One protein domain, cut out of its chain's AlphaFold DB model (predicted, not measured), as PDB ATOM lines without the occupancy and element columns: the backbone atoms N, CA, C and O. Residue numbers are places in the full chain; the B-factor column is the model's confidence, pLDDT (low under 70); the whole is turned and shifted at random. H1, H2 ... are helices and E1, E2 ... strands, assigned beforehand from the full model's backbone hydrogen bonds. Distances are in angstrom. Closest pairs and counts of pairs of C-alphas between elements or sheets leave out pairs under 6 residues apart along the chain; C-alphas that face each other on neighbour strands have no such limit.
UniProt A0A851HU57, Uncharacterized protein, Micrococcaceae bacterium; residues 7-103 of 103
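This is residues 7 to 103 of the 103 residues of an uncharacterized protein of Micrococcaceae bacterium (UniProt A0A851HU57). H2 and H3 follow each other end to end as the spine of a long, loose rod, with H1 folded back beside H2 and H4 across H1 at one end. From the far end of H3 the chain returns past H3 through E1 to H4, and a long link then leads back to E2, which pairs with E1 in a small antiparallel sheet. The 97 printed residues hold four named helices and two named strands, in the order H1 H2 H3 E1 H4 E2, and the class is mostly helix. The whole is loose, with a radius of gyration of the C-alphas of 16.9 A and spans of 56 by 24 by 18 A.

H1, residues 7 to 19, begins at C-alpha 7 (206.522, 186.355, 72.842) and is 18.5 A long. H2, residues 26 to 42, is 25.0 A long. H3, residues 44 to 60, is 24.4 A long and ends at C-alpha 60 (216.524, 176.118, 110.892). E1 is residues 65 to 67, H4 residues 74 to 82, and E2 residues 100 to 102, ending at C-alpha 102 (207.227, 165.942, 104.429).

H1 and H2 form a helical hairpin and touch, closest at the C-alphas of Ala 12 and Ala 32, 4.4 A apart; they run opposite ways at a tilt of 36 degrees, only just steep. H2 and H3 meet only through their link. The closest C-alphas of H3 and E1, Arg 55 and Val 67, are 6.1 A apart. With residues 13 to 17 alone, H1 touches H4, about perpendicular at 77 degrees; their closest C-alphas, Arg 17 and Ser 82, are 5.8 A apart. H3 and H4 are apart. E1 and E2 are antiparallel at 163 degrees, with N 66 and O 101 within hydrogen-bond range at 3.2 A. In H1, H2, H3 and H4 every O i to N i+4 pair is within hydrogen-bond range.

The C-alphas farthest apart, Glu 23 and Glu 62, are 55.6 A apart. The printed part has no cut. The link from H4 to E2, 17 residues, is long. Residues 82 to 103 are under 70 in pLDDT.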
ATOM      1  N   SER A   7     207.047 186.379  74.213       71.25
ATOM      2  CA  SER A   7     206.522 186.355  72.842       71.25
ATOM      3  C   SER A   7     207.192 185.276  71.981       71.25
ATOM      4  O   SER A   7     206.503 184.601  71.214       71.25
ATOM      5  N   GLN A   8     208.500 185.048  72.150       72.56
ATOM      6  CA  GLN A   8     209.242 183.982  71.467       72.56
ATOM      7  C   GLN A   8     208.753 182.595  71.894       72.56
ATOM      8  O   GLN A   8     208.526 181.751  71.035       72.56
ATOM      9  N   LEU A   9     208.443 182.382  73.176       75.19
ATOM     10  CA  LEU A   9     207.834 181.126  73.644       75.19
ATOM     11  C   LEU A   9     206.441 180.887  73.071       75.19
ATOM     12  O   LEU A   9     206.118 179.767  72.676       75.19
ATOM     13  N   LYS A  10     205.613 181.934  72.978       76.81
ATOM     14  CA  LYS A  10     204.293 181.829  72.340       76.81
ATOM     15  C   LYS A  10     204.430 181.415  70.870       76.81
ATOM     16  O   LYS A  10     203.670 180.569  70.398       76.81
ATOM     17  N   LYS A  11     205.422 181.972  70.164       82.19
ATOM     18  CA  LYS A  11     205.757 181.596  68.782       82.19
ATOM     19  C   LYS A  11     206.293 180.166  68.687       82.19
ATOM     20  O   LYS A  11     205.841 179.438  67.810       82.19
ATOM     21  N   ALA A  12     207.178 179.743  69.591       84.06
ATOM     22  CA  ALA A  12     207.700 178.377  69.648       84.06
ATOM     23  C   ALA A  12     206.571 177.355  69.862       84.06
ATOM     24  O   ALA A  12     206.440 176.403  69.099       84.06
ATOM     25  N   GLY A  13     205.665 177.607  70.811       83.69
ATOM     26  CA  GLY A  13     204.509 176.737  71.019       83.69
ATOM     27  C   GLY A  13     203.542 176.709  69.831       83.69
ATOM     28  O   GLY A  13     202.958 175.671  69.531       83.69
ATOM     29  N   SER A  14     203.396 177.827  69.114       84.44
ATOM     30  CA  SER A  14     202.633 177.867  67.862       84.44
ATOM     31  C   SER A  14     203.288 177.025  66.760       84.44
ATOM     32  O   SER A  14     202.600 176.234  66.117       84.44
ATOM     33  N   ARG A  15     204.614 177.136  66.585       87.50
ATOM     34  CA  ARG A  15     205.402 176.345  65.623       87.50
ATOM     35  C   ARG A  15     205.283 174.845  65.886       87.50
ATOM     36  O   ARG A  15     204.979 174.100  64.963       87.50
ATOM     37  N   ILE A  16     205.395 174.427  67.147       86.56
ATOM     38  CA  ILE A  16     205.205 173.028  67.558       86.56
ATOM     39  C   ILE A  16     203.808 172.529  67.170       86.56
ATOM     40  O   ILE A  16     203.677 171.477  66.551       86.56
ATOM     41  N   ARG A  17     202.750 173.294  67.471       84.88
ATOM     42  CA  ARG A  17     201.378 172.904  67.101       84.88
ATOM     43  C   ARG A  17     201.180 172.804  65.590       84.88
ATOM     44  O   ARG A  17     200.528 171.870  65.143       84.88
ATOM     45  N   ARG A  18     201.746 173.738  64.817       86.75
ATOM     46  CA  ARG A  18     201.713 173.698  63.347       86.75
ATOM     47  C   ARG A  18     202.421 172.460  62.804       86.75
ATOM     48  O   ARG A  18     201.868 171.789  61.942       86.75
ATOM     49  N   PHE A  19     203.586 172.112  63.351       88.06
ATOM     50  CA  PHE A  19     204.313 170.902  62.966       88.06
ATOM     51  C   PHE A  19     203.460 169.643  63.178       88.06
ATOM     52  O   PHE A  19     203.280 168.858  62.254       88.06
ATOM     53  N   TYR A  20     202.823 169.499  64.346       84.69
ATOM     54  CA  TYR A  20     201.927 168.366  64.625       84.69
ATOM     55  C   TYR A  20     200.629 168.346  63.801       84.69
ATOM     56  O   TYR A  20     199.910 167.345  63.855       84.69
ATOM     57  N   ARG A  21     200.305 169.423  63.076       86.31
ATOM     58  CA  ARG A  21     199.219 169.480  62.084       86.31
ATOM     59  C   ARG A  21     199.706 169.276  60.643       86.31
ATOM     60  O   ARG A  21     198.893 169.313  59.731       86.31
ATOM     61  N   GLY A  22     201.007 169.073  60.426       88.00
ATOM     62  CA  GLY A  22     201.602 168.982  59.088       88.00
ATOM     63  C   GLY A  22     201.781 170.335  58.384       88.00
ATOM     64  O   GLY A  22     202.050 170.375  57.192       88.00
ATOM     65  N   GLU A  23     201.649 171.451  59.107       90.25
ATOM     66  CA  GLU A  23     201.691 172.825  58.571       90.25
ATOM     67  C   GLU A  23     203.069 173.504  58.725       90.25
ATOM     68  O   GLU A  23     203.196 174.709  58.479       90.25
ATOM     69  N   ALA A  24     204.080 172.797  59.234       90.75
ATOM     70  CA  ALA A  24     205.427 173.328  59.459       90.75
ATOM     71  C   ALA A  24     206.499 172.256  59.225       90.75
ATOM     72  O   ALA A  24     206.220 171.060  59.299       90.75
ATOM     73  N   SER A  25     207.725 172.697  58.948       92.06
ATOM     74  CA  SER A  25     208.855 171.820  58.633       92.06
ATOM     75  C   SER A  25     209.534 171.255  59.888       92.06
ATOM     76  O   SER A  25     209.389 171.789  60.988       92.06
ATOM     77  N   LEU A  26     210.351 170.206  59.721       90.12
ATOM     78  CA  LEU A  26     211.224 169.692  60.790       90.12
ATOM     79  C   LEU A  26     212.182 170.768  61.324       90.12
ATOM     80  O   LEU A  26     212.428 170.838  62.523       90.12
ATOM     81  N   ARG A  27     212.660 171.665  60.455       91.00
ATOM     82  CA  ARG A  27     213.514 172.790  60.855       91.00
ATOM     83  C   ARG A  27     212.785 173.765  61.784       91.00
ATOM     84  O   ARG A  27     213.366 174.231  62.759       91.00
ATOM     85  N   ASP A  28     211.505 174.034  61.520       87.25
ATOM     86  CA  ASP A  28     210.682 174.892  62.384       87.25
ATOM     87  C   ASP A  28     210.479 174.287  63.776       87.25
ATOM     88  O   ASP A  28     210.396 175.025  64.766       87.25
ATOM     89  N   LEU A  29     210.387 172.954  63.850       87.81
ATOM     90  CA  LEU A  29     210.317 172.219  65.106       87.81
ATOM     91  C   LEU A  29     211.637 172.328  65.877       87.81
ATOM     92  O   LEU A  29     211.605 172.692  67.052       87.81
ATOM     93  N   ASP A  30     212.776 172.078  65.229       90.06
ATOM     94  CA  ASP A  30     214.098 172.165  65.864       90.06
ATOM     95  C   ASP A  30     214.364 173.556  66.449       90.06
ATOM     96  O   ASP A  30     214.797 173.689  67.597       90.06
ATOM     97  N   ASP A  31     214.040 174.614  65.703       88.44
ATOM     98  CA  ASP A  31     214.192 175.986  66.190       88.44
ATOM     99  C   ASP A  31     213.267 176.274  67.385       88.44
ATOM    100  O   ASP A  31     213.660 176.947  68.339       88.44
ATOM    101  N   ALA A  32     212.044 175.733  67.381       86.69
ATOM    102  CA  ALA A  32     211.128 175.863  68.511       86.69
ATOM    103  C   ALA A  32     211.597 175.083  69.754       86.69
ATOM    104  O   ALA A  32     211.410 175.555  70.879       86.69
ATOM    105  N   ILE A  33     212.224 173.918  69.574       87.25
ATOM    106  CA  ILE A  33     212.817 173.133  70.665       87.25
ATOM    107  C   ILE A  33     213.982 173.902  71.292       87.25
ATOM    108  O   ILE A  33     214.020 174.049  72.514       87.25
ATOM    109  N   ARG A  34     214.872 174.477  70.474       88.31
ATOM    110  CA  ARG A  34     215.992 175.310  70.948       88.31
ATOM    111  C   ARG A  34     215.519 176.517  71.757       88.31
ATOM    112  O   ARG A  34     216.080 176.806  72.817       88.31
ATOM    113  N   ASP A  35     214.456 177.187  71.305       85.75
ATOM    114  CA  ASP A  35     213.828 178.287  72.047       85.75
ATOM    115  C   ASP A  35     213.358 177.813  73.441       85.75
ATOM    116  O   ASP A  35     213.604 178.475  74.453       85.75
ATOM    117  N   ILE A  36     212.719 176.642  73.531       83.44
ATOM    118  CA  ILE A  36     212.239 176.074  74.803       83.44
ATOM    119  C   ILE A  36     213.395 175.658  75.714       83.44
ATOM    120  O   ILE A  36     213.342 175.905  76.922       83.44
ATOM    121  N   GLU A  37     214.440 175.043  75.170       84.50
ATOM    122  CA  GLU A  37     215.628 174.643  75.925       84.50
ATOM    123  C   GLU A  37     216.346 175.844  76.530       84.50
ATOM    124  O   GLU A  37     216.638 175.855  77.730       84.50
ATOM    125  N   SER A  38     216.553 176.886  75.724       83.56
ATOM    126  CA  SER A  38     217.161 178.141  76.161       83.56
ATOM    127  C   SER A  38     216.318 178.829  77.236       83.56
ATOM    128  O   SER A  38     216.846 179.305  78.244       83.56
ATOM    129  N   TYR A  39     214.989 178.823  77.095       81.75
ATOM    130  CA  TYR A  39     214.101 179.327  78.143       81.75
ATOM    131  C   TYR A  39     214.211 178.523  79.436       81.75
ATOM    132  O   TYR A  39     214.407 179.089  80.509       81.75
ATOM    133  N   ARG A  40     214.148 177.194  79.343       81.19
ATOM    134  CA  ARG A  40     214.252 176.285  80.488       81.19
ATOM    135  C   ARG A  40     215.579 176.453  81.234       81.19
ATOM    136  O   ARG A  40     215.587 176.411  82.465       81.19
ATOM    137  N   ALA A  41     216.681 176.665  80.517       82.94
ATOM    138  CA  ALA A  41     218.003 176.859  81.104       82.94
ATOM    139  C   ALA A  41     218.084 178.106  82.004       82.94
ATOM    140  O   ALA A  41     218.779 178.076  83.022       82.94
ATOM    141  N   GLN A  42     217.325 179.166  81.704       82.62
ATOM    142  CA  GLN A  42     217.306 180.388  82.523       82.62
ATOM    143  C   GLN A  42     216.825 180.139  83.958       82.62
ATOM    144  O   GLN A  42     217.274 180.810  84.884       82.62
ATOM    145  N   PHE A  43     215.955 179.149  84.166       77.69
ATOM    146  CA  PHE A  43     215.404 178.841  85.487       77.69
ATOM    147  C   PHE A  43     216.331 177.989  86.353       77.69
ATOM    148  O   PHE A  43     216.130 177.923  87.563       77.69
ATOM    149  N   ALA A  44     217.371 177.373  85.781       80.12
ATOM    150  CA  ALA A  44     218.266 176.490  86.526       80.12
ATOM    151  C   ALA A  44     218.969 177.210  87.691       80.12
ATOM    152  O   ALA A  44     219.030 176.686  88.805       80.12
ATOM    153  N   LYS A  45     219.469 178.432  87.459       79.88
ATOM    154  CA  LYS A  45     220.178 179.216  88.481       79.88
ATOM    155  C   LYS A  45     219.239 179.717  89.598       79.88
ATOM    156  O   LYS A  45     219.557 179.451  90.759       79.88
ATOM    157  N   PRO A  46     218.087 180.358  89.306       81.75
ATOM    158  CA  PRO A  46     217.102 180.719  90.329       81.75
ATOM    159  C   PRO A  46     216.599 179.525  91.152       81.75
ATOM    160  O   PRO A  46     216.510 179.623  92.374       81.75
ATOM    161  N   LEU A  47     216.337 178.377  90.516       80.69
ATOM    162  CA  LEU A  47     215.908 177.162  91.222       80.69
ATOM    163  C   LEU A  47     216.955 176.669  92.206       80.69
ATOM    164  O   LEU A  47     216.620 176.352  93.343       80.69
ATOM    165  N   ARG A  48     218.226 176.656  91.792       82.50
ATOM    166  CA  ARG A  48     219.324 176.255  92.670       82.50
ATOM    167  C   ARG A  48     219.396 177.154  93.901       82.50
ATOM    168  O   ARG A  48     219.524 176.641  95.008       82.50
ATOM    169  N   ALA A  49     219.281 178.469  93.714       84.75
ATOM    170  CA  ALA A  49     219.277 179.429  94.815       84.75
ATOM    171  C   ALA A  49     218.095 179.194  95.771       84.75
ATOM    172  O   ALA A  49     218.288 179.101  96.982       84.75
ATOM    173  N   MET A  50     216.890 179.008  95.230       86.00
ATOM    174  CA  MET A  50     215.684 178.741  96.016       86.00
ATOM    175  C   MET A  50     215.756 177.404  96.768       86.00
ATOM    176  O   MET A  50     215.397 177.339  97.939       86.00
ATOM    177  N   ASN A  51     216.277 176.346  96.141       85.31
ATOM    178  CA  ASN A  51     216.470 175.049  96.789       85.31
ATOM    179  C   ASN A  51     217.460 175.150  97.963       85.31
ATOM    180  O   ASN A  51     217.207 174.589  99.026       85.31
ATOM    181  N   MET A  52     218.551 175.913  97.810       85.75
ATOM    182  CA  MET A  52     219.490 176.170  98.909       85.75
ATOM    183  C   MET A  52     218.839 176.944 100.060       85.75
ATOM    184  O   MET A  52     219.037 176.578 101.219       85.75
ATOM    185  N   ALA A  53     218.034 177.966  99.751       87.69
ATOM    186  CA  ALA A  53     217.299 178.732 100.757       87.69
ATOM    187  C   ALA A  53     216.294 177.853 101.520       87.69
ATOM    188  O   ALA A  53     216.303 177.835 102.747       87.69
ATOM    189  N   LEU A  54     215.503 177.044 100.811       86.62
ATOM    190  CA  LEU A  54     214.550 176.117 101.425       86.62
ATOM    191  C   LEU A  54     215.242 175.080 102.307       86.62
ATOM    192  O   LEU A  54     214.812 174.858 103.432       86.62
ATOM    193  N   ARG A  55     216.364 174.504 101.860       85.69
ATOM    194  CA  ARG A  55     217.170 173.603 102.701       85.69
ATOM    195  C   ARG A  55     217.676 174.288 103.967       85.69
ATOM    196  O   ARG A  55     217.742 173.649 105.011       85.69
ATOM    197  N   ARG A  56     218.059 175.566 103.883       88.00
ATOM    198  CA  ARG A  56     218.465 176.350 105.055       88.00
ATOM    199  C   ARG A  56     217.296 176.530 106.025       88.00
ATOM    200  O   ARG A  56     217.501 176.337 107.215       88.00
ATOM    201  N   TYR A  57     216.103 176.849 105.529       88.94
ATOM    202  CA  TYR A  57     214.920 177.026 106.375       88.94
ATOM    203  C   TYR A  57     214.434 175.726 107.007       88.94
ATOM    204  O   TYR A  57     214.144 175.726 108.193       88.94
ATOM    205  N   VAL A  58     214.425 174.617 106.264       88.06
ATOM    206  CA  VAL A  58     214.072 173.295 106.809       88.06
ATOM    207  C   VAL A  58     215.015 172.905 107.948       88.06
ATOM    208  O   VAL A  58     214.547 172.481 108.998       88.06
ATOM    209  N   ARG A  59     216.328 173.140 107.792       85.56
ATOM    210  CA  ARG A  59     217.296 172.935 108.882       85.56
ATOM    211  C   ARG A  59     217.048 173.858 110.074       85.56
ATOM    212  O   ARG A  59     217.146 173.406 111.202       85.56
ATOM    213  N   GLN A  60     216.759 175.136 109.829       89.75
ATOM    214  CA  GLN A  60     216.524 176.118 110.892       89.75
ATOM    215  C   GLN A  60     215.228 175.842 111.668       89.75
ATOM    216  O   GLN A  60     215.160 176.138 112.853       89.75
ATOM    217  N   ALA A  61     214.212 175.301 111.000       90.06
ATOM    218  CA  ALA A  61     212.934 174.944 111.599       90.06
ATOM    219  C   ALA A  61     212.934 173.540 112.230       90.06
ATOM    220  O   ALA A  61     211.888 173.106 112.697       90.06
ATOM    221  N   GLU A  62     214.068 172.824 112.194       86.56
ATOM    222  CA  GLU A  62     214.214 171.447 112.697       86.56
ATOM    223  C   GLU A  62     213.166 170.471 112.126       86.56
ATOM    224  O   GLU A  62     212.795 169.475 112.742       86.56
ATOM    225  N   VAL A  63     212.695 170.740 110.903       86.56
ATOM    226  CA  VAL A  63     211.710 169.897 110.222       86.56
ATOM    227  C   VAL A  63     212.433 168.763 109.501       86.56
ATOM    228  O   VAL A  63     213.328 168.996 108.685       86.56
ATOM    229  N   SER A  64     211.996 167.526 109.735       80.06
ATOM    230  CA  SER A  64     212.443 166.365 108.961       80.06
ATOM    231  C   SER A  64     211.754 166.339 107.588       80.06
ATOM    232  O   SER A  64     210.759 165.647 107.383       80.06
ATOM    233  N   ALA A  65     212.261 167.138 106.644       79.25
ATOM    234  CA  ALA A  65     211.740 167.212 105.277       79.25
ATOM    235  C   ALA A  65     212.844 167.097 104.219       79.25
ATOM    236  O   ALA A  65     213.942 167.649 104.358       79.25
ATOM    237  N   GLN A  66     212.529 166.436 103.102       77.81
ATOM    238  CA  GLN A  66     213.442 166.306 101.972       77.81
ATOM    239  C   GLN A  66     213.141 167.366 100.908       77.81
ATOM    240  O   GLN A  66     212.127 167.337 100.215       77.81
ATOM    241  N   VAL A  67     214.075 168.305 100.723       78.50
ATOM    242  CA  VAL A  67     213.950 169.342  99.687       78.50
ATOM    243  C   VAL A  67     214.619 168.885  98.392       78.50
ATOM    244  O   VAL A  67     215.854 168.920  98.246       78.50
ATOM    245  N   THR A  68     213.797 168.511  97.412       73.56
ATOM    246  CA  THR A  68     214.241 168.171  96.055       73.56
ATOM    247  C   THR A  68     213.947 169.306  95.071       73.56
ATOM    248  O   THR A  68     213.130 170.190  95.313       73.56
ATOM    249  N   GLN A  69     214.683 169.335  93.959       70.69
ATOM    250  CA  GLN A  69     214.390 170.213  92.825       70.69
ATOM    251  C   GLN A  69     214.447 169.391  91.546       70.69
ATOM    252  O   GLN A  69     215.357 168.578  91.366       70.69
ATOM    253  N   ARG A  70     213.500 169.619  90.634       71.56
ATOM    254  CA  ARG A  70     213.475 168.911  89.352       71.56
ATOM    255  C   ARG A  70     212.898 169.780  88.251       71.56
ATOM    256  O   ARG A  70     211.710 170.064  88.252       71.56
ATOM    257  N   LEU A  71     213.718 170.105  87.251       71.88
ATOM    258  CA  LEU A  71     213.243 170.660  85.982       71.88
ATOM    259  C   LEU A  71     212.460 169.613  85.187       71.88
ATOM    260  O   LEU A  71     212.959 168.510  84.956       71.88
ATOM    261  N   LYS A  72     211.264 169.978  84.702       70.44
ATOM    262  CA  LYS A  72     210.519 169.149  83.741       70.44
ATOM    263  C   LYS A  72     211.392 168.866  82.516       70.44
ATOM    264  O   LYS A  72     212.152 169.733  82.077       70.44
ATOM    265  N   LYS A  73     211.317 167.640  81.997       77.06
ATOM    266  CA  LYS A  73     212.038 167.242  80.782       77.06
ATOM    267  C   LYS A  73     211.433 167.969  79.574       77.06
ATOM    268  O   LYS A  73     210.230 168.217  79.560       77.06
ATOM    269  N   VAL A  74     212.259 168.293  78.577       77.31
ATOM    270  CA  VAL A  74     211.830 168.988  77.347       77.31
ATOM    271  C   VAL A  74     210.695 168.242  76.625       77.31
ATOM    272  O   VAL A  74     209.698 168.899  76.338       77.31
ATOM    273  N   PRO A  75     210.728 166.900  76.459       76.25
ATOM    274  CA  PRO A  75     209.607 166.155  75.874       76.25
ATOM    275  C   PRO A  75     208.280 166.383  76.607       76.25
ATOM    276  O   PRO A  75     207.291 166.733  75.990       76.25
ATOM    277  N   THR A  76     208.273 166.346  77.944       76.69
ATOM    278  CA  THR A  76     207.059 166.599  78.743       76.69
ATOM    279  C   THR A  76     206.552 168.041  78.623       76.69
ATOM    280  O   THR A  76     205.366 168.310  78.820       76.69
ATOM    281  N   ILE A  77     207.448 168.999  78.361       74.62
ATOM    282  CA  ILE A  77     207.067 170.388  78.078       74.62
ATOM    283  C   ILE A  77     206.404 170.455  76.701       74.62
ATOM    284  O   ILE A  77     205.334 171.046  76.592       74.62
ATOM    285  N   ILE A  78     206.994 169.807  75.693       74.12
ATOM    286  CA  ILE A  78     206.441 169.700  74.338       74.12
ATOM    287  C   ILE A  78     205.065 169.039  74.379       74.12
ATOM    288  O   ILE A  78     204.124 169.651  73.891       74.12
ATOM    289  N   ASP A  79     204.916 167.893  75.046       72.81
ATOM    290  CA  ASP A  79     203.641 167.177  75.192       72.81
ATOM    291  C   ASP A  79     202.548 168.060  75.806       72.81
ATOM    292  O   ASP A  79     201.410 168.072  75.349       72.81
ATOM    293  N   LYS A  80     202.881 168.874  76.818       71.25
ATOM    294  CA  LYS A  80     201.922 169.820  77.415       71.25
ATOM    295  C   LYS A  80     201.549 170.973  76.483       71.25
ATOM    296  O   LYS A  80     200.435 171.477  76.568       71.25
ATOM    297  N   ILE A  81     202.468 171.416  75.629       70.69
ATOM    298  CA  ILE A  81     202.206 172.449  74.614       70.69
ATOM    299  C   ILE A  81     201.380 171.873  73.456       70.69
ATOM    300  O   ILE A  81     200.591 172.596  72.834       70.69
ATOM    301  N   SER A  82     201.616 170.596  73.145       66.38
ATOM    302  CA  SER A  82     201.097 169.878  71.990       66.38
ATOM    303  C   SER A  82     199.855 169.044  72.286       66.38
ATOM    304  O   SER A  82     199.307 168.523  71.324       66.38
ATOM    305  N   ALA A  83     199.358 168.979  73.533       63.00
ATOM    306  CA  ALA A  83     198.164 168.234  73.988       63.00
ATOM    307  C   ALA A  83     196.819 168.627  73.316       63.00
ATOM    308  O   ALA A  83     195.742 168.302  73.804       63.00
ATOM    309  N   ARG A  84     196.896 169.287  72.160       54.06
ATOM    310  CA  ARG A  84     195.923 169.374  71.065       54.06
ATOM    311  C   ARG A  84     194.588 170.080  71.328       54.06
ATOM    312  O   ARG A  84     194.071 170.610  70.355       54.06
ATOM    313  N   GLU A  85     194.116 170.270  72.562       46.00
ATOM    314  CA  GLU A  85     192.859 171.021  72.816       46.00
ATOM    315  C   GLU A  85     192.958 172.115  73.886       46.00
ATOM    316  O   GLU A  85     192.389 173.196  73.734       46.00
ATOM    317  N   THR A  86     193.756 171.922  74.934       49.88
ATOM    318  CA  THR A  86     194.037 172.985  75.907       49.88
ATOM    319  C   THR A  86     195.282 173.734  75.455       49.88
ATOM    320  O   THR A  86     196.404 173.283  75.661       49.88
ATOM    321  N   ALA A  87     195.108 174.884  74.798       54.66
ATOM    322  CA  ALA A  87     196.198 175.780  74.413       54.66
ATOM    323  C   ALA A  87     196.882 176.380  75.659       54.66
ATOM    324  O   ALA A  87     196.729 177.561  75.975       54.66
ATOM    325  N   LEU A  88     197.629 175.558  76.394       57.00
ATOM    326  CA  LEU A  88     198.298 175.966  77.614       57.00
ATOM    327  C   LEU A  88     199.427 176.923  77.231       57.00
ATOM    328  O   LEU A  88     200.360 176.584  76.497       57.00
ATOM    329  N   ASN A  89     199.301 178.169  77.676       58.47
ATOM    330  CA  ASN A  89     200.292 179.190  77.409       58.47
ATOM    331  C   ASN A  89     201.543 178.898  78.254       58.47
ATOM    332  O   ASN A  89     201.472 178.797  79.476       58.47
ATOM    333  N   LEU A  90     202.709 178.796  77.614       56.38
ATOM    334  CA  LEU A  90     203.981 178.584  78.313       56.38
ATOM    335  C   LEU A  90     204.259 179.663  79.363       56.38
ATOM    336  O   LEU A  90     204.919 179.390  80.357       56.38
ATOM    337  N   THR A  91     203.719 180.872  79.179       52.72
ATOM    338  CA  THR A  91     203.874 181.964  80.147       52.72
ATOM    339  C   THR A  91     203.026 181.790  81.405       52.72
ATOM    340  O   THR A  91     203.299 182.467  82.392       52.72
ATOM    341  N   THR A  92     201.988 180.946  81.373       51.94
ATOM    342  CA  THR A  92     201.134 180.618  82.530       51.94
ATOM    343  C   THR A  92     201.451 179.248  83.121       51.94
ATOM    344  O   THR A  92     200.931 178.919  84.187       51.94
ATOM    345  N   MET A  93     202.348 178.465  82.503       55.12
ATOM    346  CA  MET A  93     202.917 177.277  83.136       55.12
ATOM    347  C   MET A  93     203.713 177.690  84.379       55.12
ATOM    348  O   MET A  93     204.913 177.944  84.314       55.12
ATOM    349  N   HIS A  94     203.055 177.667  85.539       54.22
ATOM    350  CA  HIS A  94     203.735 177.423  86.803       54.22
ATOM    351  C   HIS A  94     204.258 175.995  86.728       54.22
ATOM    352  O   HIS A  94     203.572 175.009  87.004       54.22
ATOM    353  N   THR A  95     205.474 175.842  86.218       49.19
ATOM    354  CA  THR A  95     206.187 174.584  86.332       49.19
ATOM    355  C   THR A  95     206.353 174.327  87.828       49.19
ATOM    356  O   THR A  95     207.150 174.991  88.480       49.19
ATOM    357  N   GLY A  96     205.549 173.413  88.380       43.81
ATOM    358  CA  GLY A  96     205.794 172.810  89.685       43.81
ATOM    359  C   GLY A  96     207.181 172.179  89.650       43.81
ATOM    360  O   GLY A  96     207.388 171.163  88.989       43.81
ATOM    361  N   LEU A  97     208.146 172.892  90.219       45.34
ATOM    362  CA  LEU A  97     209.574 172.558  90.224       45.34
ATOM    363  C   LEU A  97     210.095 172.319  91.646       45.34
ATOM    364  O   LEU A  97     211.271 171.999  91.825       45.34
ATOM    365  N   LEU A  98     209.207 172.462  92.630       38.84
ATOM    366  CA  LEU A  98     209.423 172.207  94.041       38.84
ATOM    367  C   LEU A  98     208.367 171.206  94.493       38.84
ATOM    368  O   LEU A  98     207.197 171.559  94.615       38.84
ATOM    369  N   ASN A  99     208.798 169.972  94.723       40.41
ATOM    370  CA  ASN A  99     208.054 169.040  95.552       40.41
ATOM    371  C   ASN A  99     208.683 169.144  96.944       40.41
ATOM    372  O   ASN A  99     209.879 168.888  97.098       40.41
ATOM    373  N   ILE A 100     207.903 169.599  97.922       40.03
ATOM    374  CA  ILE A 100     208.263 169.504  99.335       40.03
ATOM    375  C   ILE A 100     207.568 168.238  99.820       40.03
ATOM    376  O   ILE A 100     206.348 168.217  99.933       40.03
ATOM    377  N   GLU A 101     208.337 167.174 100.016       37.75
ATOM    378  CA  GLU A 101     207.845 165.948 100.639       37.75
ATOM    379  C   GLU A 101     208.188 166.029 102.132       37.75
ATOM    380  O   GLU A 101     209.356 166.164 102.514       37.75
ATOM    381  N   THR A 102     207.149 166.040 102.967       38.59
ATOM    382  CA  THR A 102     207.227 165.942 104.429       38.59
ATOM    383  C   THR A 102     206.874 164.517 104.827       38.59
ATOM    384  O   THR A 102     205.797 164.042 104.463       38.59
ATOM    385  N   THR A 103     207.791 163.851 105.525       40.38
ATOM    386  CA  THR A 103     207.518 162.609 106.268       40.38
ATOM    387  C   THR A 103     206.657 162.882 107.488       40.38
ATOM    388  O   THR A 103     206.860 163.957 108.098       40.38
TER     389      THR A 103